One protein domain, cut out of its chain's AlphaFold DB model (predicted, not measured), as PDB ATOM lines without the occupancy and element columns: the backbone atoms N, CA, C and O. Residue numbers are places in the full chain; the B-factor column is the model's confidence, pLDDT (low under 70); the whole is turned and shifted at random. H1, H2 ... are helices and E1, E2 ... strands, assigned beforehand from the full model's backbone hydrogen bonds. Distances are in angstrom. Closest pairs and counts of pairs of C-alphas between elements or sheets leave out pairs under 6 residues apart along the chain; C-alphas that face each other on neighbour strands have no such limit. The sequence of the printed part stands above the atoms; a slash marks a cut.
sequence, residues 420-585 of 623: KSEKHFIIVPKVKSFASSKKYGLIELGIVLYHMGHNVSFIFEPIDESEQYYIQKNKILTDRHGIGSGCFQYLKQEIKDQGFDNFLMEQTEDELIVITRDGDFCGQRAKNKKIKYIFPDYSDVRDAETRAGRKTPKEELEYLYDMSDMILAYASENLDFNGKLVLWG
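AT A GLANCE: This is residues 420 to 585 of the 623 residues of an uncharacterized protein of Lachnospiraceae bacterium 10-1 (UniProt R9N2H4). One strongly twisted sheet of eight strands runs through the domain and curls round H1, which packs in its hollow on one face against E4, E2 and E1. On the opposite face are H3, over E2, and H6, over E6; H2 packs on the sheet near the last residues of E2 and E4, H4 only grazes the sheet and H5 is off it. The printed part has 166 residues, with six named helices and eight named strands in the order E1 H1 E2 H2 E3 E4 H3 H4 E5 E6 H5 H6 E7 E8. The sheet's order is E3 E4 E2 E1 E5 E6 E7 E8, mixed, and the class is mixed, helices and strands. The whole is compact and rounded, with a radius of gyration of the C-alphas of 15.4 A and spans of 44 by 37 by 31 A.

HOW THE PARTS SIT: E1, residues 423 to 428, is parallel to E2, residues 455 to 462, with N 427 and O 457 at 2.8 A. On the other side of E1 is the parallel E5, residues 511 to 516, with N 426 and O 513 at 2.8 A. E5 is parallel to E6, residues 530 to 536, with N 514 and O 532 at 2.8 A. E7, residues 566 to 570, is parallel to E6, with N 568 and O 535 at 2.9 A. The edge strand E8, residues 581 to 584, is parallel to E7, with N 582 and O 567 at 2.8 A. E4, residues 484 to 491, is parallel to E2, with N 488 and O 456 at 2.8 A, and bends by 77 degrees at residue 487. The other edge strand, E3, residues 476 to 478, forms a hairpin with E4, antiparallel, with N 477 and O 487 at 2.7 A. The sheet curls round H1, residues 442 to 451; the closest C-alphas of H1 and E2, those of Tyr 450 and Val 456, are 6.1 A apart. E1, H1, E2 form a strand-helix-strand unit, two parallel neighbour strands with a helix between them along the chain, and its crossover is right-handed. H3, residues 492 to 498, is on the opposite face from H1 and stands up from the sheet over E2, its line rising 69 degrees; the closest C-alphas, of Ile 459 and Lys 492, are 5.2 A apart. H6, residues 554 to 563, is on the same face as H3, at a height over the sheet of 10.5 A; its closest C-alpha pair with E6 is Leu 560 and Phe 535, 6.5 A. H2, residues 465 to 473, is on the sheet but over none of its strands; the C-alphas of Gln 468 and Pro 462 of E2, the closest, are 5.3 A apart. H4, residues 500 to 506, only grazes the sheet with residues 504 to 505. H5, residues 546 to 549, is not on the sheet and is only just apart from H6, the closest C-alphas being 8.4 A apart. Every O i to N i+4 pair is within hydrogen-bond range in H1, H2, H3, H4 and H6; H5 is too short for such a pair.

IN THESE COORDINATES: E1 begins at C-alpha 423, (330.092, 109.716, 261.815). E2 is 21.9 A long, E6 19.6 A, E4 17.2 A, and H1 and H6 14.2 A each. E8 ends at C-alpha 584, (320.851, 92.118, 268.563).

THE WHOLE: The C-alphas of His 481 and Asn 578, the two farthest apart, are 45.2 A apart. The printed part has no cut. The links E1 to H1 and E5 to E6 are long. The mean pLDDT of the printed part is 89.6, and residues 572 to 577 are under 70.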
ATOM      1  N   LYS A 420     338.055 104.918 258.134       88.62
ATOM      2  CA  LYS A 420     337.767 106.182 258.806       88.62
ATOM      3  C   LYS A 420     336.388 106.698 258.391       88.62
ATOM      4  O   LYS A 420     336.146 106.958 257.214       88.62
ATOM      5  N   SER A 421     335.510 106.870 259.371       88.12
ATOM      6  CA  SER A 421     334.143 107.341 259.195       88.12
ATOM      7  C   SER A 421     334.016 108.830 259.512       88.12
ATOM      8  O   SER A 421     334.711 109.355 260.376       88.12
ATOM      9  N   GLU A 422     333.075 109.500 258.848       88.19
ATOM     10  CA  GLU A 422     332.668 110.880 259.162       88.19
ATOM     11  C   GLU A 422     331.543 110.947 260.216       88.19
ATOM     12  O   GLU A 422     331.047 112.028 260.523       88.19
ATOM     13  N   LYS A 423     331.114 109.800 260.762       94.31
ATOM     14  CA  LYS A 423     330.092 109.716 261.815       94.31
ATOM     15  C   LYS A 423     330.717 109.923 263.196       94.31
ATOM     16  O   LYS A 423     331.761 109.336 263.498       94.31
ATOM     17  N   HIS A 424     330.029 110.676 264.053       97.56
ATOM     18  CA  HIS A 424     330.423 110.891 265.445       97.56
ATOM     19  C   HIS A 424     329.355 110.352 266.404       97.56
ATOM     20  O   HIS A 424     328.211 110.809 266.414       97.56
ATOM     21  N   PHE A 425     329.739 109.377 267.223       98.38
ATOM     22  CA  PHE A 425     328.914 108.819 268.285       98.38
ATOM     23  C   PHE A 425     329.120 109.569 269.597       98.38
ATOM     24  O   PHE A 425     330.242 109.707 270.075       98.38
ATOM     25  N   ILE A 426     328.032 110.012 270.212       98.38
ATOM     26  CA  ILE A 426     328.037 110.651 271.527       98.38
ATOM     27  C   ILE A 426     327.314 109.710 272.480       98.38
ATOM     28  O   ILE A 426     326.125 109.448 272.310       98.38
ATOM     29  N   ILE A 427     328.036 109.182 273.459       97.81
ATOM     30  CA  ILE A 427     327.540 108.161 274.376       97.81
ATOM     31  C   ILE A 427     327.348 108.774 275.759       97.81
ATOM     32  O   ILE A 427     328.281 109.325 276.348       97.81
ATOM     33  N   VAL A 428     326.130 108.651 276.285       95.88
ATOM     34  CA  VAL A 428     325.738 109.182 277.594       95.88
ATOM     35  C   VAL A 428     325.202 108.045 278.473       95.88
ATOM     36  O   VAL A 428     324.018 107.693 278.380       95.88
ATOM     37  N   PRO A 429     326.061 107.444 279.318       91.94
ATOM     38  CA  PRO A 429     325.630 106.491 280.335       91.94
ATOM     39  C   PRO A 429     324.705 107.148 281.369       91.94
ATOM     40  O   PRO A 429     324.799 108.350 281.644       91.94
ATOM     41  N   LYS A 430     323.823 106.354 281.983       88.88
ATOM     42  CA  LYS A 430     322.945 106.817 283.068       88.88
ATOM     43  C   LYS A 430     323.647 106.742 284.421       88.88
ATOM     44  O   LYS A 430     323.401 107.587 285.280       88.88
ATOM     45  N   VAL A 431     324.486 105.727 284.618       87.25
ATOM     46  CA  VAL A 431     325.183 105.486 285.890       87.25
ATOM     47  C   VAL A 431     326.432 106.340 286.048       87.25
ATOM     48  O   VAL A 431     327.094 106.715 285.080       87.25
ATOM     49  N   LYS A 432     326.810 106.560 287.308       88.75
ATOM     50  CA  LYS A 432     328.143 107.059 287.636       88.75
ATOM     51  C   LYS A 432     329.198 106.035 287.238       88.75
ATOM     52  O   LYS A 432     329.016 104.831 287.432       88.75
ATOM     53  N   SER A 433     330.317 106.508 286.709       81.44
ATOM     54  CA  SER A 433     331.341 105.642 286.126       81.44
ATOM     55  C   SER A 433     332.736 105.946 286.646       81.44
ATOM     56  O   SER A 433     333.089 107.104 286.863       81.44
ATOM     57  N   PHE A 434     333.552 104.899 286.746       79.88
ATOM     58  CA  PHE A 434     335.004 105.009 286.853       79.88
ATOM     59  C   PHE A 434     335.628 105.016 285.450       79.88
ATOM     60  O   PHE A 434     336.237 104.021 285.051       79.88
ATOM     61  N   ALA A 435     335.455 106.111 284.703       81.69
ATOM     62  CA  ALA A 435     335.910 106.234 283.313       81.69
ATOM     63  C   ALA A 435     337.383 105.821 283.133       81.69
ATOM     64  O   ALA A 435     337.739 105.141 282.178       81.69
ATOM     65  N   SER A 436     338.223 106.154 284.108       78.19
ATOM     66  CA  SER A 436     339.645 105.835 284.127       78.19
ATOM     67  C   SER A 436     339.991 104.357 284.299       78.19
ATOM     68  O   SER A 436     341.087 103.966 283.912       78.19
ATOM     69  N   SER A 437     339.152 103.545 284.952       79.56
ATOM     70  CA  SER A 437     339.611 102.260 285.520       79.56
ATOM     71  C   SER A 437     338.744 101.046 285.246       79.56
ATOM     72  O   SER A 437     339.221  99.932 285.472       79.56
ATOM     73  N   LYS A 438     337.499 101.228 284.791       82.38
ATOM     74  CA  LYS A 438     336.591 100.113 284.522       82.38
ATOM     75  C   LYS A 438     335.939 100.232 283.154       82.38
ATOM     76  O   LYS A 438     335.400 101.279 282.806       82.38
ATOM     77  N   LYS A 439     335.973  99.129 282.412       81.25
ATOM     78  CA  LYS A 439     335.326  98.969 281.110       81.25
ATOM     79  C   LYS A 439     334.110  98.075 281.327       81.25
ATOM     80  O   LYS A 439     334.257  96.960 281.810       81.25
ATOM     81  N   TYR A 440     332.918  98.614 281.099       82.69
ATOM     82  CA  TYR A 440     331.670  97.854 281.124       82.69
ATOM     83  C   TYR A 440     330.580  98.591 280.343       82.69
ATOM     84  O   TYR A 440     330.565  99.826 280.276       82.69
ATOM     85  N   GLY A 441     329.635  97.832 279.786       84.12
ATOM     86  CA  GLY A 441     328.413  98.363 279.179       84.12
ATOM     87  C   GLY A 441     328.698  99.338 278.035       84.12
ATOM     88  O   GLY A 441     329.461  99.038 277.117       84.12
ATOM     89  N   LEU A 442     328.107 100.536 278.093       91.62
ATOM     90  CA  LEU A 442     328.234 101.533 277.023       91.62
ATOM     91  C   LEU A 442     329.662 102.068 276.823       91.62
ATOM     92  O   LEU A 442     329.968 102.573 275.743       91.62
ATOM     93  N   ILE A 443     330.547 101.935 277.818       91.31
ATOM     94  CA  ILE A 443     331.961 102.313 277.668       91.31
ATOM     95  C   ILE A 443     332.642 101.392 276.656       91.31
ATOM     96  O   ILE A 443     333.289 101.863 275.725       91.31
ATOM     97  N   GLU A 444     332.454 100.080 276.792       91.38
ATOM     98  CA  GLU A 444     333.017  99.111 275.848       91.38
ATOM     99  C   GLU A 444     332.434  99.311 274.452       91.38
ATOM    100  O   GLU A 444     333.178  99.266 273.474       91.38
ATOM    101  N   LEU A 445     331.133  99.618 274.354       94.44
ATOM    102  CA  LEU A 445     330.486  99.916 273.076       94.44
ATOM    103  C   LEU A 445     331.185 101.053 272.334       94.44
ATOM    104  O   LEU A 445     331.464 100.926 271.144       94.44
ATOM    105  N   GLY A 446     331.471 102.161 273.021       95.56
ATOM    106  CA  GLY A 446     332.156 103.286 272.393       95.56
ATOM    107  C   GLY A 446     333.571 102.944 271.944       95.56
ATOM    108  O   GLY A 446     333.969 103.345 270.854       95.56
ATOM    109  N   ILE A 447     334.306 102.141 272.717       94.12
ATOM    110  CA  ILE A 447     335.632 101.665 272.302       94.12
ATOM    111  C   ILE A 447     335.504 100.816 271.030       94.12
ATOM    112  O   ILE A 447     336.195 101.080 270.051       94.12
ATOM    113  N   VAL A 448     334.565  99.867 270.975       95.56
ATOM    114  CA  VAL A 448     334.323  99.059 269.767       95.56
ATOM    115  C   VAL A 448     333.952  99.936 268.566       95.56
ATOM    116  O   VAL A 448     334.495  99.739 267.482       95.56
ATOM    117  N   LEU A 449     333.088 100.943 268.737       96.31
ATOM    118  CA  LEU A 449     332.728 101.882 267.667       96.31
ATOM    119  C   LEU A 449     333.936 102.694 267.170       96.31
ATOM    120  O   LEU A 449     334.062 102.925 265.966       96.31
ATOM    121  N   TYR A 450     334.856 103.072 268.058       95.19
ATOM    122  CA  TYR A 450     336.120 103.699 267.666       95.19
ATOM    123  C   TYR A 450     336.996 102.746 266.843       95.19
ATOM    124  O   TYR A 450     337.531 103.117 265.796       95.19
ATOM    125  N   HIS A 451     337.069 101.477 267.247       94.12
ATOM    126  CA  HIS A 451     337.721 100.427 266.467       94.12
ATOM    127  C   HIS A 451     336.988 100.091 265.154       94.12
ATOM    128  O   HIS A 451     337.563  99.460 264.278       94.12
ATOM    129  N   MET A 452     335.754 100.550 264.947       94.12
ATOM    130  CA  MET A 452     335.082 100.509 263.639       94.12
ATOM    131  C   MET A 452     335.392 101.741 262.769       94.12
ATOM    132  O   MET A 452     334.882 101.847 261.655       94.12
ATOM    133  N   GLY A 453     336.240 102.657 263.251       93.38
ATOM    134  CA  GLY A 453     336.690 103.851 262.535       93.38
ATOM    135  C   GLY A 453     335.846 105.103 262.783       93.38
ATOM    136  O   GLY A 453     336.006 106.088 262.060       93.38
ATOM    137  N   HIS A 454     334.949 105.090 263.772       95.06
ATOM    138  CA  HIS A 454     334.099 106.235 264.111       95.06
ATOM    139  C   HIS A 454     334.732 107.166 265.151       95.06
ATOM    140  O   HIS A 454     335.500 106.734 266.009       95.06
ATOM    141  N   ASN A 455     334.341 108.444 265.130       96.12
ATOM    142  CA  ASN A 455     334.629 109.353 266.238       96.12
ATOM    143  C   ASN A 455     333.667 109.063 267.392       96.12
ATOM    144  O   ASN A 455     332.480 108.816 267.163       96.12
ATOM    145  N   VAL A 456     334.167 109.086 268.626       97.56
ATOM    146  CA  VAL A 456     333.378 108.739 269.813       97.56
ATOM    147  C   VAL A 456     333.658 109.732 270.929       97.56
ATOM    148  O   VAL A 456     334.816 109.966 271.263       97.56
ATOM    149  N   SER A 457     332.600 110.264 271.530       97.56
ATOM    150  CA  SER A 457     332.645 111.122 272.711       97.56
ATOM    151  C   SER A 457     331.804 110.533 273.829       97.56
ATOM    152  O   SER A 457     330.647 110.178 273.617       97.56
ATOM    153  N   PHE A 458     332.351 110.488 275.037       97.38
ATOM    154  CA  PHE A 458     331.623 110.119 276.243       97.38
ATOM    155  C   PHE A 458     331.257 111.343 277.074       97.38
ATOM    156  O   PHE A 458     332.072 112.247 277.255       97.38
ATOM    157  N   ILE A 459     330.056 111.337 277.644       96.38
ATOM    158  CA  ILE A 459     329.622 112.323 278.637       96.38
ATOM    159  C   ILE A 459     329.415 111.589 279.963       96.38
ATOM    160  O   ILE A 459     328.416 110.895 280.148       96.38
ATOM    161  N   PHE A 460     330.373 111.726 280.881       94.06
ATOM    162  CA  PHE A 460     330.422 110.940 282.113       94.06
ATOM    163  C   PHE A 460     329.903 111.696 283.331       94.06
ATOM    164  O   PHE A 460     330.218 112.870 283.550       94.06
ATOM    165  N   GLU A 461     329.173 110.977 284.182       92.81
ATOM    166  CA  GLU A 461     328.951 111.379 285.567       92.81
ATOM    167  C   GLU A 461     330.015 110.713 286.458       92.81
ATOM    168  O   GLU A 461     330.075 109.480 286.520       92.81
ATOM    169  N   PRO A 462     330.890 111.483 287.132       90.94
ATOM    170  CA  PRO A 462     331.961 110.909 287.931       90.94
ATOM    171  C   PRO A 462     331.406 110.280 289.209       90.94
ATOM    172  O   PRO A 462     330.452 110.772 289.821       90.94
ATOM    173  N   ILE A 463     332.039 109.195 289.642       87.12
ATOM    174  CA  ILE A 463     331.697 108.519 290.897       87.12
ATOM    175  C   ILE A 463     332.201 109.276 292.138       87.12
ATOM    176  O   ILE A 463     331.547 109.232 293.180       87.12
ATOM    177  N   ASP A 464     333.322 109.996 292.017       86.50
ATOM    178  CA  ASP A 464     333.950 110.781 293.081       86.50
ATOM    179  C   ASP A 464     334.799 111.951 292.531       86.50
ATOM    180  O   ASP A 464     334.941 112.132 291.319       86.50
ATOM    181  N   GLU A 465     335.365 112.758 293.433       87.12
ATOM    182  CA  GLU A 465     336.196 113.925 293.092       87.12
ATOM    183  C   GLU A 465     337.495 113.552 292.360       87.12
ATOM    184  O   GLU A 465     337.992 114.328 291.540       87.12
ATOM    185  N   SER A 466     338.051 112.365 292.627       83.44
ATOM    186  CA  SER A 466     339.269 111.899 291.960       83.44
ATOM    187  C   SER A 466     339.002 111.592 290.487       83.44
ATOM    188  O   SER A 466     339.799 111.953 289.618       83.44
ATOM    189  N   GLU A 467     337.842 111.000 290.200       86.88
ATOM    190  CA  GLU A 467     337.388 110.704 288.848       86.88
ATOM    191  C   GLU A 467     336.952 111.976 288.111       86.88
ATOM    192  O   GLU A 467     337.250 112.144 286.931       86.88
ATOM    193  N   GLN A 468     336.335 112.930 288.814       91.00
ATOM    194  CA  GLN A 468     336.061 114.251 288.250       91.00
ATOM    195  C   GLN A 468     337.357 114.943 287.803       91.00
ATOM    196  O   GLN A 468     337.453 115.393 286.660       91.00
ATOM    197  N   TYR A 469     338.372 114.985 288.673       88.06
ATOM    198  CA  TYR A 469     339.678 115.553 288.334       88.06
ATOM    199  C   TYR A 469     340.314 114.837 287.138       88.06
ATOM    200  O   TYR A 469     340.915 115.477 286.271       88.06
ATOM    201  N   TYR A 470     340.172 113.511 287.071       87.62
ATOM    202  CA  TYR A 470     340.662 112.713 285.957       87.62
ATOM    203  C   TYR A 470     340.025 113.107 284.620       87.62
ATOM    204  O   TYR A 470     340.759 113.385 283.668       87.62
ATOM    205  N   ILE A 471     338.691 113.168 284.555       90.50
ATOM    206  CA  ILE A 471     337.952 113.527 283.335       90.50
ATOM    207  C   ILE A 471     338.322 114.950 282.897       90.50
ATOM    208  O   ILE A 471     338.619 115.186 281.731       90.50
ATOM    209  N   GLN A 472     338.402 115.898 283.835       89.81
ATOM    210  CA  GLN A 472     338.750 117.292 283.527       89.81
ATOM    211  C   GLN A 472     340.181 117.456 283.001       89.81
ATOM    212  O   GLN A 472     340.460 118.330 282.177       89.81
ATOM    213  N   LYS A 473     341.115 116.631 283.485       87.50
ATOM    214  CA  LYS A 473     342.520 116.696 283.075       87.50
ATOM    215  C   LYS A 473     342.760 116.072 281.698       87.50
ATOM    216  O   LYS A 473     343.688 116.495 281.006       87.50
ATOM    217  N   ASN A 474     341.963 115.080 281.306       88.12
ATOM    218  CA  ASN A 474     342.204 114.264 280.120       88.12
ATOM    219  C   ASN A 474     341.078 114.435 279.095       88.12
ATOM    220  O   ASN A 474     339.974 113.952 279.293       88.12
ATOM    221  N   LYS A 475     341.375 115.056 277.948       90.62
ATOM    222  CA  LYS A 475     340.391 115.203 276.856       90.62
ATOM    223  C   LYS A 475     340.086 113.896 276.123       90.62
ATOM    224  O   LYS A 475     339.014 113.752 275.547       90.62
ATOM    225  N   ILE A 476     341.055 112.986 276.113       93.12
ATOM    226  CA  ILE A 476     340.933 111.643 275.550       93.12
ATOM    227  C   ILE A 476     340.720 110.692 276.723       93.12
ATOM    228  O   ILE A 476     341.360 110.845 277.766       93.12
ATOM    229  N   LEU A 477     339.800 109.749 276.564       92.88
ATOM    230  CA  LEU A 477     339.584 108.652 277.487       92.88
ATOM    231  C   LEU A 477     340.847 107.796 277.518       92.88
ATOM    232  O   LEU A 477     341.213 107.159 276.533       92.88
ATOM    233  N   THR A 478     341.524 107.814 278.660       90.88
ATOM    234  CA  THR A 478     342.656 106.932 278.940       90.88
ATOM    235  C   THR A 478     342.253 105.866 279.961       90.88
ATOM    236  O   THR A 478     341.235 106.017 280.645       90.88
ATOM    237  N   ASP A 479     343.038 104.805 280.101       86.44
ATOM    238  CA  ASP A 479     342.981 103.919 281.267       86.44
ATOM    239  C   ASP A 479     343.928 104.388 282.397       86.44
ATOM    240  O   ASP A 479     344.592 105.427 282.295       86.44
ATOM    241  N   ARG A 480     344.006 103.642 283.511       81.50
ATOM    242  CA  ARG A 480     344.862 103.989 284.664       81.50
ATOM    243  C   ARG A 480     346.367 103.905 284.382       81.50
ATOM    244  O   ARG A 480     347.138 104.443 285.181       81.50
ATOM    245  N   HIS A 481     346.785 103.290 283.278       79.50
ATOM    246  CA  HIS A 481     348.170 103.316 282.796       79.50
ATOM    247  C   HIS A 481     348.432 104.497 281.851       79.50
ATOM    248  O   HIS A 481     349.567 104.710 281.428       79.50
ATOM    249  N   GLY A 482     347.407 105.301 281.551       84.06
ATOM    250  CA  GLY A 482     347.495 106.454 280.658       84.06
ATOM    251  C   GLY A 482     347.402 106.088 279.176       84.06
ATOM    252  O   GLY A 482     347.771 106.907 278.334       84.06
ATOM    253  N   ILE A 483     346.929 104.885 278.844       87.12
ATOM    254  CA  ILE A 483     346.747 104.453 277.455       87.12
ATOM    255  C   ILE A 483     345.413 104.969 276.942       87.12
ATOM    256  O   ILE A 483     344.379 104.738 277.562       87.12
ATOM    257  N   GLY A 484     345.445 105.674 275.813       88.56
ATOM    258  CA  GLY A 484     344.258 106.220 275.166       88.56
ATOM    259  C   GLY A 484     343.438 105.154 274.447       88.56
ATOM    260  O   GLY A 484     343.983 104.304 273.744       88.56
ATOM    261  N   SER A 485     342.115 105.230 274.595       88.69
ATOM    262  CA  SER A 485     341.166 104.459 273.785       88.69
ATOM    263  C   SER A 485     340.784 105.165 272.481       88.69
ATOM    264  O   SER A 485     339.975 104.639 271.725       88.69
ATOM    265  N   GLY A 486     341.305 106.377 272.245       89.62
ATOM    266  CA  GLY A 486     340.956 107.231 271.108       89.62
ATOM    267  C   GLY A 486     339.578 107.901 271.185       89.62
ATOM    268  O   GLY A 486     339.240 108.706 270.319       89.62
ATOM    269  N   CYS A 487     338.791 107.624 272.228       94.69
ATOM    270  CA  CYS A 487     337.511 108.288 272.466       94.69
ATOM    271  C   CYS A 487     337.714 109.605 273.229       94.69
ATOM    272  O   CYS A 487     338.548 109.678 274.127       94.69
ATOM    273  N   PHE A 488     336.925 110.634 272.942       95.56
ATOM    274  CA  PHE A 488     336.879 111.855 273.744       95.56
ATOM    275  C   PHE A 488     336.037 111.652 275.006       95.56
ATOM    276  O   PHE A 488     335.161 110.785 275.051       95.56
ATOM    277  N   GLN A 489     336.276 112.465 276.031       95.25
ATOM    278  CA  GLN A 489     335.471 112.452 277.251       95.25
ATOM    279  C   GLN A 489     335.178 113.860 277.766       95.25
ATOM    280  O   GLN A 489     336.000 114.769 277.642       95.25
ATOM    281  N   TYR A 490     334.000 114.011 278.370       95.81
ATOM    282  CA  TYR A 490     333.481 115.266 278.898       95.81
ATOM    283  C   TYR A 490     332.783 115.045 280.236       95.81
ATOM    284  O   TYR A 490     332.171 113.998 280.476       95.81
ATOM    285  N   LEU A 491     332.831 116.061 281.099       95.94
ATOM    286  CA  LEU A 491     332.094 116.049 282.353       95.94
ATOM    287  C   LEU A 491     330.621 116.392 282.098       95.94
ATOM    288  O   LEU A 491     330.300 117.456 281.571       95.94
ATOM    289  N   LYS A 492     329.705 115.520 282.528       95.69
ATOM    290  CA  LYS A 492     328.258 115.687 282.319       95.69
ATOM    291  C   LYS A 492     327.716 117.019 282.826       95.69
ATOM    292  O   LYS A 492     326.898 117.632 282.149       95.69
ATOM    293  N   GLN A 493     328.179 117.478 283.990       94.88
ATOM    294  CA  GLN A 493     327.737 118.757 284.547       94.88
ATOM    295  C   GLN A 493     328.178 119.946 283.683       94.88
ATOM    296  O   GLN A 493     327.378 120.846 283.460       94.88
ATOM    297  N   GLU A 494     329.392 119.919 283.126       95.62
ATOM    298  CA  GLU A 494     329.884 120.987 282.243       95.62
ATOM    299  C   GLU A 494     329.039 121.079 280.965       95.62
ATOM    300  O   GLU A 494     328.669 122.176 280.551       95.62
ATOM    301  N   ILE A 495     328.647 119.935 280.390       96.62
ATOM    302  CA  ILE A 495     327.752 119.912 279.222       96.62
ATOM    303  C   ILE A 495     326.346 120.410 279.576       96.62
ATOM    304  O   ILE A 495     325.733 121.134 278.790       96.62
ATOM    305  N   LYS A 496     325.826 120.064 280.761       95.06
ATOM    306  CA  LYS A 496     324.539 120.595 281.242       95.06
ATOM    307  C   LYS A 496     324.578 122.113 281.396       95.06
ATOM    308  O   LYS A 496     323.635 122.779 280.976       95.06
ATOM    309  N   ASP A 497     325.662 122.647 281.949       96.19
ATOM    310  CA  ASP A 497     325.840 124.086 282.151       96.19
ATOM    311  C   ASP A 497     326.004 124.837 280.814       96.19
ATOM    312  O   ASP A 497     325.514 125.958 280.665       96.19
ATOM    313  N   GLN A 498     326.654 124.212 279.825       95.19
ATOM    314  CA  GLN A 498     326.815 124.741 278.463       95.19
ATOM    315  C   GLN A 498     325.516 124.699 277.636       95.19
ATOM    316  O   GLN A 498     325.302 125.551 276.766       95.19
ATOM    317  N   GLY A 499     324.657 123.711 277.887       95.25
ATOM    318  CA  GLY A 499     323.543 123.341 277.016       95.25
ATOM    319  C   GLY A 499     323.970 122.285 275.994       95.25
ATOM    320  O   GLY A 499     324.931 122.467 275.242       95.25
ATOM    321  N   PHE A 500     323.256 121.158 275.964       95.69
ATOM    322  CA  PHE A 500     323.628 120.024 275.114       95.69
ATOM    323  C   PHE A 500     323.440 120.318 273.616       95.69
ATOM    324  O   PHE A 500     324.236 119.865 272.800       95.69
ATOM    325  N   ASP A 501     322.469 121.146 273.236       94.19
ATOM    326  CA  ASP A 501     322.304 121.647 271.869       94.19
ATOM    327  C   ASP A 501     323.522 122.453 271.389       94.19
ATOM    328  O   ASP A 501     323.975 122.267 270.257       94.19
ATOM    329  N   ASN A 502     324.096 123.291 272.258       94.69
ATOM    330  CA  ASN A 502     325.337 124.013 271.977       94.69
ATOM    331  C   ASN A 502     326.513 123.052 271.802       94.69
ATOM    332  O   ASN A 502     327.235 123.155 270.811       94.69
ATOM    333  N   PHE A 503     326.655 122.071 272.696       95.94
ATOM    334  CA  PHE A 503     327.678 121.033 272.565       95.94
ATOM    335  C   PHE A 503     327.559 120.266 271.237       95.94
ATOM    336  O   PHE A 503     328.560 120.043 270.557       95.94
ATOM    337  N   LEU A 504     326.339 119.901 270.824       96.00
ATOM    338  CA  LEU A 504     326.083 119.240 269.538       96.00
ATOM    339  C   LEU A 504     326.459 120.132 268.341       96.00
ATOM    340  O   LEU A 504     326.971 119.631 267.340       96.00
ATOM    341  N   MET A 505     326.228 121.448 268.424       94.19
ATOM    342  CA  MET A 505     326.622 122.398 267.372       94.19
ATOM    343  C   MET A 505     328.141 122.578 267.257       94.19
ATOM    344  O   MET A 505     328.624 122.868 266.162       94.19
ATOM    345  N   GLU A 506     328.885 122.407 268.351       94.12
ATOM    346  CA  GLU A 506     330.350 122.523 268.377       94.12
ATOM    347  C   GLU A 506     331.074 121.324 267.755       94.12
ATOM    348  O   GLU A 506     332.245 121.446 267.390       94.12
ATOM    349  N   GLN A 507     330.392 120.185 267.596       94.12
ATOM    350  CA  GLN A 507     330.992 119.007 266.971       94.12
ATOM    351  C   GLN A 507     331.319 119.272 265.501       94.12
ATOM    352  O   GLN A 507     330.543 119.888 264.762       94.12
ATOM    353  N   THR A 508     332.471 118.778 265.055       91.75
ATOM    354  CA  THR A 508     332.952 118.987 263.687       91.75
ATOM    355  C   THR A 508     332.139 118.218 262.653       91.75
ATOM    356  O   THR A 508     331.921 118.722 261.556       91.75
ATOM    357  N   GLU A 509     331.645 117.035 263.002       93.19
ATOM    358  CA  GLU A 509     330.923 116.128 262.112       93.19
ATOM    359  C   GLU A 509     329.458 116.538 261.946       93.19
ATOM    360  O   GLU A 509     328.800 116.964 262.898       93.19
ATOM    361  N   ASP A 510     328.924 116.402 260.734       89.62
ATOM    362  CA  ASP A 510     327.532 116.762 260.437       89.62
ATOM    363  C   ASP A 510     326.536 115.644 260.765       89.62
ATOM    364  O   ASP A 510     325.365 115.932 261.027       89.62
ATOM    365  N   GLU A 511     326.982 114.383 260.784       95.44
ATOM    366  CA  GLU A 511     326.178 113.230 261.198       95.44
ATOM    367  C   GLU A 511     326.552 112.790 262.619       95.44
ATOM    368  O   GLU A 511     327.616 112.217 262.861       95.44
ATOM    369  N   LEU A 512     325.640 113.060 263.556       97.56
ATOM    370  CA  LEU A 512     325.785 112.752 264.974       97.56
ATOM    371  C   LEU A 512     324.838 111.615 265.362       97.56
ATOM    372  O   LEU A 512     323.650 111.628 265.023       97.56
ATOM    373  N   ILE A 513     325.350 110.645 266.109       98.19
ATOM    374  CA  ILE A 513     324.571 109.533 266.651       98.19
ATOM    375  C   ILE A 513     324.663 109.596 268.170       98.19
ATOM    376  O   ILE A 513     325.716 109.336 268.743       98.19
ATOM    377  N   VAL A 514     323.566 109.949 268.831       98.31
ATOM    378  CA  VAL A 514     323.517 110.034 270.291       98.31
ATOM    379  C   VAL A 514     322.987 108.715 270.840       98.31
ATOM    380  O   VAL A 514     321.827 108.373 270.621       98.31
ATOM    381  N   ILE A 515     323.838 107.981 271.553       98.19
ATOM    382  CA  ILE A 515     323.475 106.768 272.287       98.19
ATOM    383  C   ILE A 515     323.301 107.164 273.750       98.19
ATOM    384  O   ILE A 515     324.282 107.453 274.435       98.19
ATOM    385  N   THR A 516     322.067 107.204 274.245       96.12
ATOM    386  CA  THR A 516     321.798 107.712 275.597       96.12
ATOM    387  C   THR A 516     320.776 106.872 276.342       96.12
ATOM    388  O   THR A 516     319.788 106.405 275.776       96.12
ATOM    389  N   ARG A 517     321.015 106.720 277.645       93.44
ATOM    390  CA  ARG A 517     320.044 106.222 278.632       93.44
ATOM    391  C   ARG A 517     319.536 107.322 279.563       93.44
ATOM    392  O   ARG A 517     318.789 107.042 280.498       93.44
ATOM    393  N   ASP A 518     319.965 108.555 279.326       93.06
ATOM    394  CA  ASP A 518     319.598 109.739 280.085       93.06
ATOM    395  C   ASP A 518     318.650 110.618 279.260       93.06
ATOM    396  O   ASP A 518     319.016 111.105 278.181       93.06
ATOM    397  N   GLY A 519     317.428 110.805 279.768       92.69
ATOM    398  CA  GLY A 519     316.393 111.606 279.120       92.69
ATOM    399  C   GLY A 519     316.803 113.060 278.883       92.69
ATOM    400  O   GLY A 519     316.382 113.641 277.883       92.69
ATOM    401  N   ASP A 520     317.693 113.623 279.709       92.50
ATOM    402  CA  ASP A 520     318.184 115.000 279.542       92.50
ATOM    403  C   ASP A 520     318.972 115.183 278.229       92.50
ATOM    404  O   ASP A 520     319.065 116.290 277.693       92.50
ATOM    405  N   PHE A 521     319.523 114.092 277.691       95.62
ATOM    406  CA  PHE A 521     320.375 114.072 276.500       95.62
ATOM    407  C   PHE A 521     319.692 113.410 275.295       95.62
ATOM    408  O   PHE A 521     320.360 113.071 274.321       95.62
ATOM    409  N   CYS A 522     318.371 113.216 275.334       95.56
ATOM    410  CA  CYS A 522     317.602 112.616 274.244       95.56
ATOM    411  C   CYS A 522     316.702 113.649 273.548       95.56
ATOM    412  O   CYS A 522     316.253 114.620 274.149       95.56
ATOM    413  N   GLY A 523     316.433 113.456 272.253       91.00
ATOM    414  CA  GLY A 523     315.419 114.218 271.516       91.00
ATOM    415  C   GLY A 523     315.762 115.678 271.189       91.00
ATOM    416  O   GLY A 523     314.961 116.358 270.542       91.00
ATOM    417  N   GLN A 524     316.942 116.171 271.578       89.06
ATOM    418  CA  GLN A 524     317.388 117.530 271.265       89.06
ATOM    419  C   GLN A 524     317.691 117.703 269.766       89.06
ATOM    420  O   GLN A 524     318.003 116.755 269.040       89.06
ATOM    421  N   ARG A 525     317.598 118.930 269.258       86.25
ATOM    422  CA  ARG A 525     317.882 119.239 267.850       86.25
ATOM    423  C   ARG A 525     318.949 120.324 267.790       86.25
ATOM    424  O   ARG A 525     318.845 121.312 268.502       86.25
ATOM    425  N   ALA A 526     319.922 120.162 266.899       86.62
ATOM    426  CA  ALA A 526     320.942 121.167 266.619       86.62
ATOM    427  C   ALA A 526     320.854 121.596 265.151       86.62
ATOM    428  O   ALA A 526     320.634 120.780 264.251       86.62
ATOM    429  N   LYS A 527     320.988 122.901 264.897       85.50
ATOM    430  CA  LYS A 527     320.871 123.449 263.543       85.50
ATOM    431  C   LYS A 527     322.015 122.929 262.669       85.50
ATOM    432  O   LYS A 527     323.161 122.927 263.096       85.50
ATOM    433  N   ASN A 528     321.699 122.554 261.429       86.56
ATOM    434  CA  ASN A 528     322.648 122.019 260.442       86.56
ATOM    435  C   ASN A 528     323.323 120.690 260.833       86.56
ATOM    436  O   ASN A 528     324.269 120.293 260.165       86.56
ATOM    437  N   LYS A 529     322.835 119.987 261.861       91.31
ATOM    438  CA  LYS A 529     323.310 118.647 262.225       91.31
ATOM    439  C   LYS A 529     322.238 117.604 261.923       91.31
ATOM    440  O   LYS A 529     321.059 117.803 262.224       91.31
ATOM    441  N   LYS A 530     322.640 116.477 261.338       94.50
ATOM    442  CA  LYS A 530     321.808 115.281 261.191       94.50
ATOM    443  C   LYS A 530     322.012 114.426 262.437       94.50
ATOM    444  O   LYS A 530     323.030 113.760 262.561       94.50
ATOM    445  N   ILE A 531     321.047 114.471 263.351       96.31
ATOM    446  CA  ILE A 531     321.122 113.742 264.621       96.31
ATOM    447  C   ILE A 531     320.180 112.542 264.585       96.31
ATOM    448  O   ILE A 531     318.994 112.713 264.280       96.31
ATOM    449  N   LYS A 532     320.709 111.365 264.929       96.81
ATOM    450  CA  LYS A 532     319.938 110.157 265.249       96.81
ATOM    451  C   LYS A 532     320.087 109.820 266.732       96.81
ATOM    452  O   LYS A 532     321.205 109.818 267.242       96.81
ATOM    453  N   TYR A 533     318.983 109.498 267.393       97.69
ATOM    454  CA  TYR A 533     318.960 109.042 268.782       97.69
ATOM    455  C   TYR A 533     318.783 107.530 268.857       97.69
ATOM    456  O   TYR A 533     317.877 106.970 268.236       97.69
ATOM    457  N   ILE A 534     319.638 106.878 269.637       97.69
ATOM    458  CA  ILE A 534     319.578 105.449 269.920       97.69
ATOM    459  C   ILE A 534     319.399 105.277 271.425       97.69
ATOM    460  O   ILE A 534     320.212 105.776 272.206       97.69
ATOM    461  N   PHE A 535     318.367 104.535 271.816       95.56
ATOM    462  CA  PHE A 535     318.174 104.088 273.190       95.56
ATOM    463  C   PHE A 535     318.537 102.602 273.299       95.56
ATOM    464  O   PHE A 535     317.800 101.757 272.781       95.56
ATOM    465  N   PRO A 536     319.668 102.260 273.947       93.81
ATOM    466  CA  PRO A 536     319.956 100.899 274.379       93.81
ATOM    467  C   PRO A 536     319.057 100.574 275.563       93.81
ATOM    468  O   PRO A 536     319.233 101.130 276.656       93.81
ATOM    469  N   ASP A 537     318.087  99.694 275.348       90.62
ATOM    470  CA  ASP A 537     317.158  99.318 276.402       90.62
ATOM    471  C   ASP A 537     317.851  98.460 277.482       90.62
ATOM    472  O   ASP A 537     319.064  98.229 277.465       90.62
ATOM    473  N   TYR A 538     317.079  98.027 278.477       89.19
ATOM    474  CA  TYR A 538     317.582  97.251 279.614       89.19
ATOM    475  C   TYR A 538     317.241  95.756 279.509       89.19
ATOM    476  O   TYR A 538     317.105  95.079 280.531       89.19
ATOM    477  N   SER A 539     317.043  95.247 278.287       87.25
ATOM    478  CA  SER A 539     316.704  93.836 278.042       87.25
ATOM    479  C   SER A 539     317.895  92.885 278.228       87.25
ATOM    480  O   SER A 539     317.689  91.729 278.600       87.25
ATOM    481  N   ASP A 540     319.141  93.351 278.058       87.56
ATOM    482  CA  ASP A 540     320.327  92.552 278.392       87.56
ATOM    483  C   ASP A 540     320.527  92.486 279.912       87.56
ATOM    484  O   ASP A 540     320.998  93.420 280.564       87.56
ATOM    485  N   VAL A 541     320.220  91.334 280.504       84.56
ATOM    486  CA  VAL A 541     320.396  91.103 281.946       84.56
ATOM    487  C   VAL A 541     321.858  91.126 282.396       84.56
ATOM    488  O   VAL A 541     322.106  91.163 283.600       84.56
ATOM    489  N   ARG A 542     322.810  91.098 281.456       85.75
ATOM    490  CA  ARG A 542     324.258  91.137 281.696       85.75
ATOM    491  C   ARG A 542     324.827  92.561 281.653       85.75
ATOM    492  O   ARG A 542     326.017  92.744 281.905       85.75
ATOM    493  N   ASP A 543     324.028  93.565 281.302       86.94
ATOM    494  CA  ASP A 543     324.477  94.956 281.223       86.94
ATOM    495  C   ASP A 543     324.648  95.571 282.627       86.94
ATOM    496  O   ASP A 543     323.795  95.431 283.513       86.94
ATOM    497  N   ALA A 544     325.760  96.282 282.820       84.44
ATOM    498  CA  ALA A 544     326.132  96.946 284.065       84.44
ATOM    499  C   ALA A 544     325.178  98.061 284.507       84.44
ATOM    500  O   ALA A 544     325.206  98.462 285.674       84.44
ATOM    501  N   GLU A 545     324.323  98.553 283.609       87.38
ATOM    502  CA  GLU A 545     323.305  99.558 283.909       87.38
ATOM    503  C   GLU A 545     321.890  98.971 284.010       87.38
ATOM    504  O   GLU A 545     320.952  99.705 284.324       87.38
ATOM    505  N   THR A 546     321.690  97.658 283.837       82.44
ATOM    506  CA  THR A 546     320.346  97.046 283.892       82.44
ATOM    507  C   THR A 546     319.630  97.301 285.212       82.44
ATOM    508  O   THR A 546     318.422  97.551 285.245       82.44
ATOM    509  N   ARG A 547     320.354  97.320 286.336       78.38
ATOM    510  CA  ARG A 547     319.759  97.700 287.628       78.38
ATOM    511  C   ARG A 547     319.441  99.188 287.737       78.38
ATOM    512  O   ARG A 547     318.488  99.527 288.436       78.38
ATOM    513  N   ALA A 548     320.198 100.055 287.069       74.50
ATOM    514  CA  ALA A 548     319.879 101.476 286.991       74.50
ATOM    515  C   ALA A 548     318.580 101.691 286.207       74.50
ATOM    516  O   ALA A 548     317.703 102.399 286.692       74.50
ATOM    517  N   GLY A 549     318.384 100.955 285.107       74.88
ATOM    518  CA  GLY A 549     317.126 100.936 284.360       74.88
ATOM    519  C   GLY A 549     315.896 100.607 285.208       74.88
ATOM    520  O   GLY A 549     314.856 101.242 285.060       74.88
ATOM    521  N   ARG A 550     316.019  99.688 286.179       78.31
ATOM    522  CA  ARG A 550     314.931  99.370 287.132       78.31
ATOM    523  C   ARG A 550     314.572 100.529 288.066       78.31
ATOM    524  O   ARG A 550     313.485 100.519 288.641       78.31
ATOM    525  N   LYS A 551     315.490 101.477 288.272       84.12
ATOM    526  CA  LYS A 551     315.289 102.678 289.095       84.12
ATOM    527  C   LYS A 551     314.813 103.876 288.261       84.12
ATOM    528  O   LYS A 551     314.362 104.856 288.851       84.12
ATOM    529  N   THR A 552     314.917 103.818 286.931       86.75
ATOM    530  CA  THR A 552     314.514 104.910 286.038       86.75
ATOM    531  C   THR A 552     312.995 105.124 286.101       86.75
ATOM    532  O   THR A 552     312.240 104.155 285.975       86.75
ATOM    533  N   PRO A 553     312.513 106.367 286.302       93.19
ATOM    534  CA  PRO A 553     311.083 106.662 286.317       93.19
ATOM    535  C   PRO A 553     310.388 106.228 285.022       93.19
ATOM    536  O   PRO A 553     310.929 106.394 283.931       93.19
ATOM    537  N   LYS A 554     309.151 105.725 285.135       92.31
ATOM    538  CA  LYS A 554     308.357 105.263 283.981       92.31
ATOM    539  C   LYS A 554     308.210 106.341 282.902       92.31
ATOM    540  O   LYS A 554     308.354 106.033 281.729       92.31
ATOM    541  N   GLU A 555     307.971 107.582 283.314       94.50
ATOM    542  CA  GLU A 555     307.819 108.736 282.418       94.50
ATOM    543  C   GLU A 555     309.099 109.017 281.615       94.50
ATOM    544  O   GLU A 555     309.033 109.319 280.428       94.50
ATOM    545  N   GLU A 556     310.272 108.867 282.240       94.12
ATOM    546  CA  GLU A 556     311.557 109.030 281.553       94.12
ATOM    547  C   GLU A 556     311.802 107.884 280.559       94.12
ATOM    548  O   GLU A 556     312.249 108.126 279.439       94.12
ATOM    549  N   LEU A 557     311.470 106.641 280.929       91.88
ATOM    550  CA  LEU A 557     311.564 105.500 280.011       91.88
ATOM    551  C   LEU A 557     310.651 105.679 278.793       91.88
ATOM    552  O   LEU A 557     311.107 105.499 277.669       91.88
ATOM    553  N   GLU A 558     309.388 106.056 279.005       92.62
ATOM    554  CA  GLU A 558     308.436 106.346 277.923       92.62
ATOM    555  C   GLU A 558     308.971 107.447 277.000       92.62
ATOM    556  O   GLU A 558     308.987 107.274 275.783       92.62
ATOM    557  N   TYR A 559     309.523 108.521 277.573       94.75
ATOM    558  CA  TYR A 559     310.165 109.587 276.806       94.75
ATOM    559  C   TYR A 559     311.336 109.083 275.946       94.75
ATOM    560  O   TYR A 559     311.431 109.439 274.769       94.75
ATOM    561  N   LEU A 560     312.214 108.235 276.491       94.44
ATOM    562  CA  LEU A 560     313.341 107.653 275.749       94.44
ATOM    563  C   LEU A 560     312.868 106.771 274.582       94.44
ATOM    564  O   LEU A 560     313.407 106.890 273.478       94.44
ATOM    565  N   TYR A 561     311.844 105.938 274.792       92.88
ATOM    566  CA  TYR A 561     311.247 105.122 273.726       92.88
ATOM    567  C   TYR A 561     310.615 105.983 272.620       92.88
ATOM    568  O   TYR A 561     310.800 105.718 271.426       92.88
ATOM    569  N   ASP A 562     309.896 107.036 273.002       92.62
ATOM    570  CA  ASP A 562     309.184 107.895 272.058       92.62
ATOM    571  C   ASP A 562     310.140 108.757 271.227       92.62
ATOM    572  O   ASP A 562     309.966 108.886 270.008       92.62
ATOM    573  N   MET A 563     311.170 109.318 271.864       94.50
ATOM    574  CA  MET A 563     312.075 110.287 271.241       94.50
ATOM    575  C   MET A 563     313.232 109.664 270.464       94.50
ATOM    576  O   MET A 563     313.827 110.352 269.633       94.50
ATOM    577  N   SER A 564     313.548 108.391 270.700       95.38
ATOM    578  CA  SER A 564     314.628 107.714 269.981       95.38
ATOM    579  C   SER A 564     314.216 107.331 268.563       95.38
ATOM    580  O   SER A 564     313.070 106.956 268.306       95.38
ATOM    581  N   ASP A 565     315.163 107.406 267.631       95.50
ATOM    582  CA  ASP A 565     315.002 106.938 266.253       95.50
ATOM    583  C   ASP A 565     315.221 105.419 266.151       95.50
ATOM    584  O   ASP A 565     314.665 104.770 265.265       95.50
ATOM    585  N   MET A 566     316.002 104.850 267.076       95.44
ATOM    586  CA  MET A 566     316.294 103.421 267.179       95.44
ATOM    587  C   MET A 566     316.223 102.956 268.636       95.44
ATOM    588  O   MET A 566     316.782 103.594 269.528       95.44
ATOM    589  N   ILE A 567     315.579 101.813 268.858       94.38
ATOM    590  CA  ILE A 567     315.562 101.098 270.135       94.38
ATOM    591  C   ILE A 567     316.408  99.846 269.962       94.38
ATOM    592  O   ILE A 567     316.061  98.979 269.161       94.38
ATOM    593  N   LEU A 568     317.524  99.768 270.678       93.50
ATOM    594  CA  LEU A 568     318.441  98.639 270.601       93.50
ATOM    595  C   LEU A 568     318.146  97.680 271.754       93.50
ATOM    596  O   LEU A 568     318.367  98.037 272.910       93.50
ATOM    597  N   ALA A 569     317.664  96.481 271.427       90.88
ATOM    598  CA  ALA A 569     317.242  95.487 272.411       90.88
ATOM    599  C   ALA A 569     317.921  94.131 272.185       90.88
ATOM    600  O   ALA A 569     318.059  93.662 271.052       90.88
ATOM    601  N   TYR A 570     318.333  93.491 273.277       88.75
ATOM    602  CA  TYR A 570     318.791  92.110 273.283       88.75
ATOM    603  C   TYR A 570     317.600  91.179 273.059       88.75
ATOM    604  O   TYR A 570     316.516  91.420 273.586       88.75
ATOM    605  N   ALA A 571     317.794  90.133 272.257       70.12
ATOM    606  CA  ALA A 571     316.746  89.255 271.741       70.12
ATOM    607  C   ALA A 571     315.822  88.622 272.815       70.12
ATOM    608  O   ALA A 571     315.953  87.444 273.153       70.12
ATOM    609  N   SER A 572     314.815  89.371 273.277       54.00
ATOM    610  CA  SER A 572     313.614  88.850 273.927       54.00
ATOM    611  C   SER A 572     312.394  89.770 273.737       54.00
ATOM    612  O   SER A 572     312.333  90.863 274.290       54.00
ATOM    613  N   GLU A 573     311.405  89.214 273.030       52.47
ATOM    614  CA  GLU A 573     309.981  89.583 272.902       52.47
ATOM    615  C   GLU A 573     309.525  90.595 271.832       52.47
ATOM    616  O   GLU A 573     310.167  91.592 271.514       52.47
ATOM    617  N   ASN A 574     308.355  90.266 271.256       48.56
ATOM    618  CA  ASN A 574     307.613  91.006 270.234       48.56
ATOM    619  C   ASN A 574     307.135  92.356 270.784       48.56
ATOM    620  O   ASN A 574     305.981  92.494 271.195       48.56
ATOM    621  N   LEU A 575     308.011  93.351 270.783       57.12
ATOM    622  CA  LEU A 575     307.641  94.729 271.064       57.12
ATOM    623  C   LEU A 575     307.509  95.482 269.733       57.12
ATOM    624  O   LEU A 575     308.477  95.657 268.997       57.12
ATOM    625  N   ASP A 576     306.288  95.893 269.392       59.34
ATOM    626  CA  ASP A 576     306.036  96.729 268.217       59.34
ATOM    627  C   ASP A 576     306.339  98.193 268.558       59.34
ATOM    628  O   ASP A 576     305.499  98.917 269.092       59.34
ATOM    629  N   PHE A 577     307.568  98.626 268.274       67.62
ATOM    630  CA  PHE A 577     307.990 100.022 268.412       67.62
ATOM    631  C   PHE A 577     307.898 100.786 267.083       67.62
ATOM    632  O   PHE A 577     308.817 101.529 266.734       67.62
ATOM    633  N   ASN A 578     306.829 100.593 266.300       70.94
ATOM    634  CA  ASN A 578     306.621 101.292 265.021       70.94
ATOM    635  C   ASN A 578     307.827 101.170 264.059       70.94
ATOM    636  O   ASN A 578     308.189 102.125 263.372       70.94
ATOM    637  N   GLY A 579     308.492 100.011 264.044       79.50
ATOM    638  CA  GLY A 579     309.673  99.759 263.207       79.50
ATOM    639  C   GLY A 579     310.998 100.364 263.700       79.50
ATOM    640  O   GLY A 579     311.993 100.240 262.993       79.50
ATOM    641  N   LYS A 580     311.046 100.980 264.892       89.69
ATOM    642  CA  LYS A 580     312.286 101.506 265.507       89.69
ATOM    643  C   LYS A 580     313.154 100.433 266.175       89.69
ATOM    644  O   LYS A 580     314.288 100.710 266.556       89.69
ATOM    645  N   LEU A 581     312.606  99.237 266.385       90.56
ATOM    646  CA  LEU A 581     313.269  98.161 267.115       90.56
ATOM    647  C   LEU A 581     314.374  97.518 266.271       90.56
ATOM    648  O   LEU A 581     314.106  96.970 265.202       90.56
ATOM    649  N   VAL A 582     315.594  97.522 266.800       92.25
ATOM    650  CA  VAL A 582     316.739  96.773 266.282       92.25
ATOM    651  C   VAL A 582     317.123  95.731 267.321       92.25
ATOM    652  O   VAL A 582     317.558  96.054 268.427       92.25
ATOM    653  N   LEU A 583     316.939  94.466 266.953       91.06
ATOM    654  CA  LEU A 583     317.334  93.338 267.782       91.06
ATOM    655  C   LEU A 583     318.800  92.992 267.542       91.06
ATOM    656  O   LEU A 583     319.260  92.954 266.397       91.06
ATOM    657  N   TRP A 584     319.505  92.671 268.618       91.31
ATOM    658  CA  TRP A 584     320.851  92.118 268.563       91.31
ATOM    659  C   TRP A 584     320.967  90.878 269.456       91.31
ATOM    660  O   TRP A 584     320.124  90.613 270.318       91.31
ATOM    661  N   GLY A 585     321.999  90.082 269.201       89.38
ATOM    662  CA  GLY A 585     322.292  88.873 269.955       89.38
ATOM    663  C   GLY A 585     323.731  88.425 269.750       89.38
ATOM    664  O   GLY A 585     324.412  88.895 268.839       89.38
TER     665      GLY A 585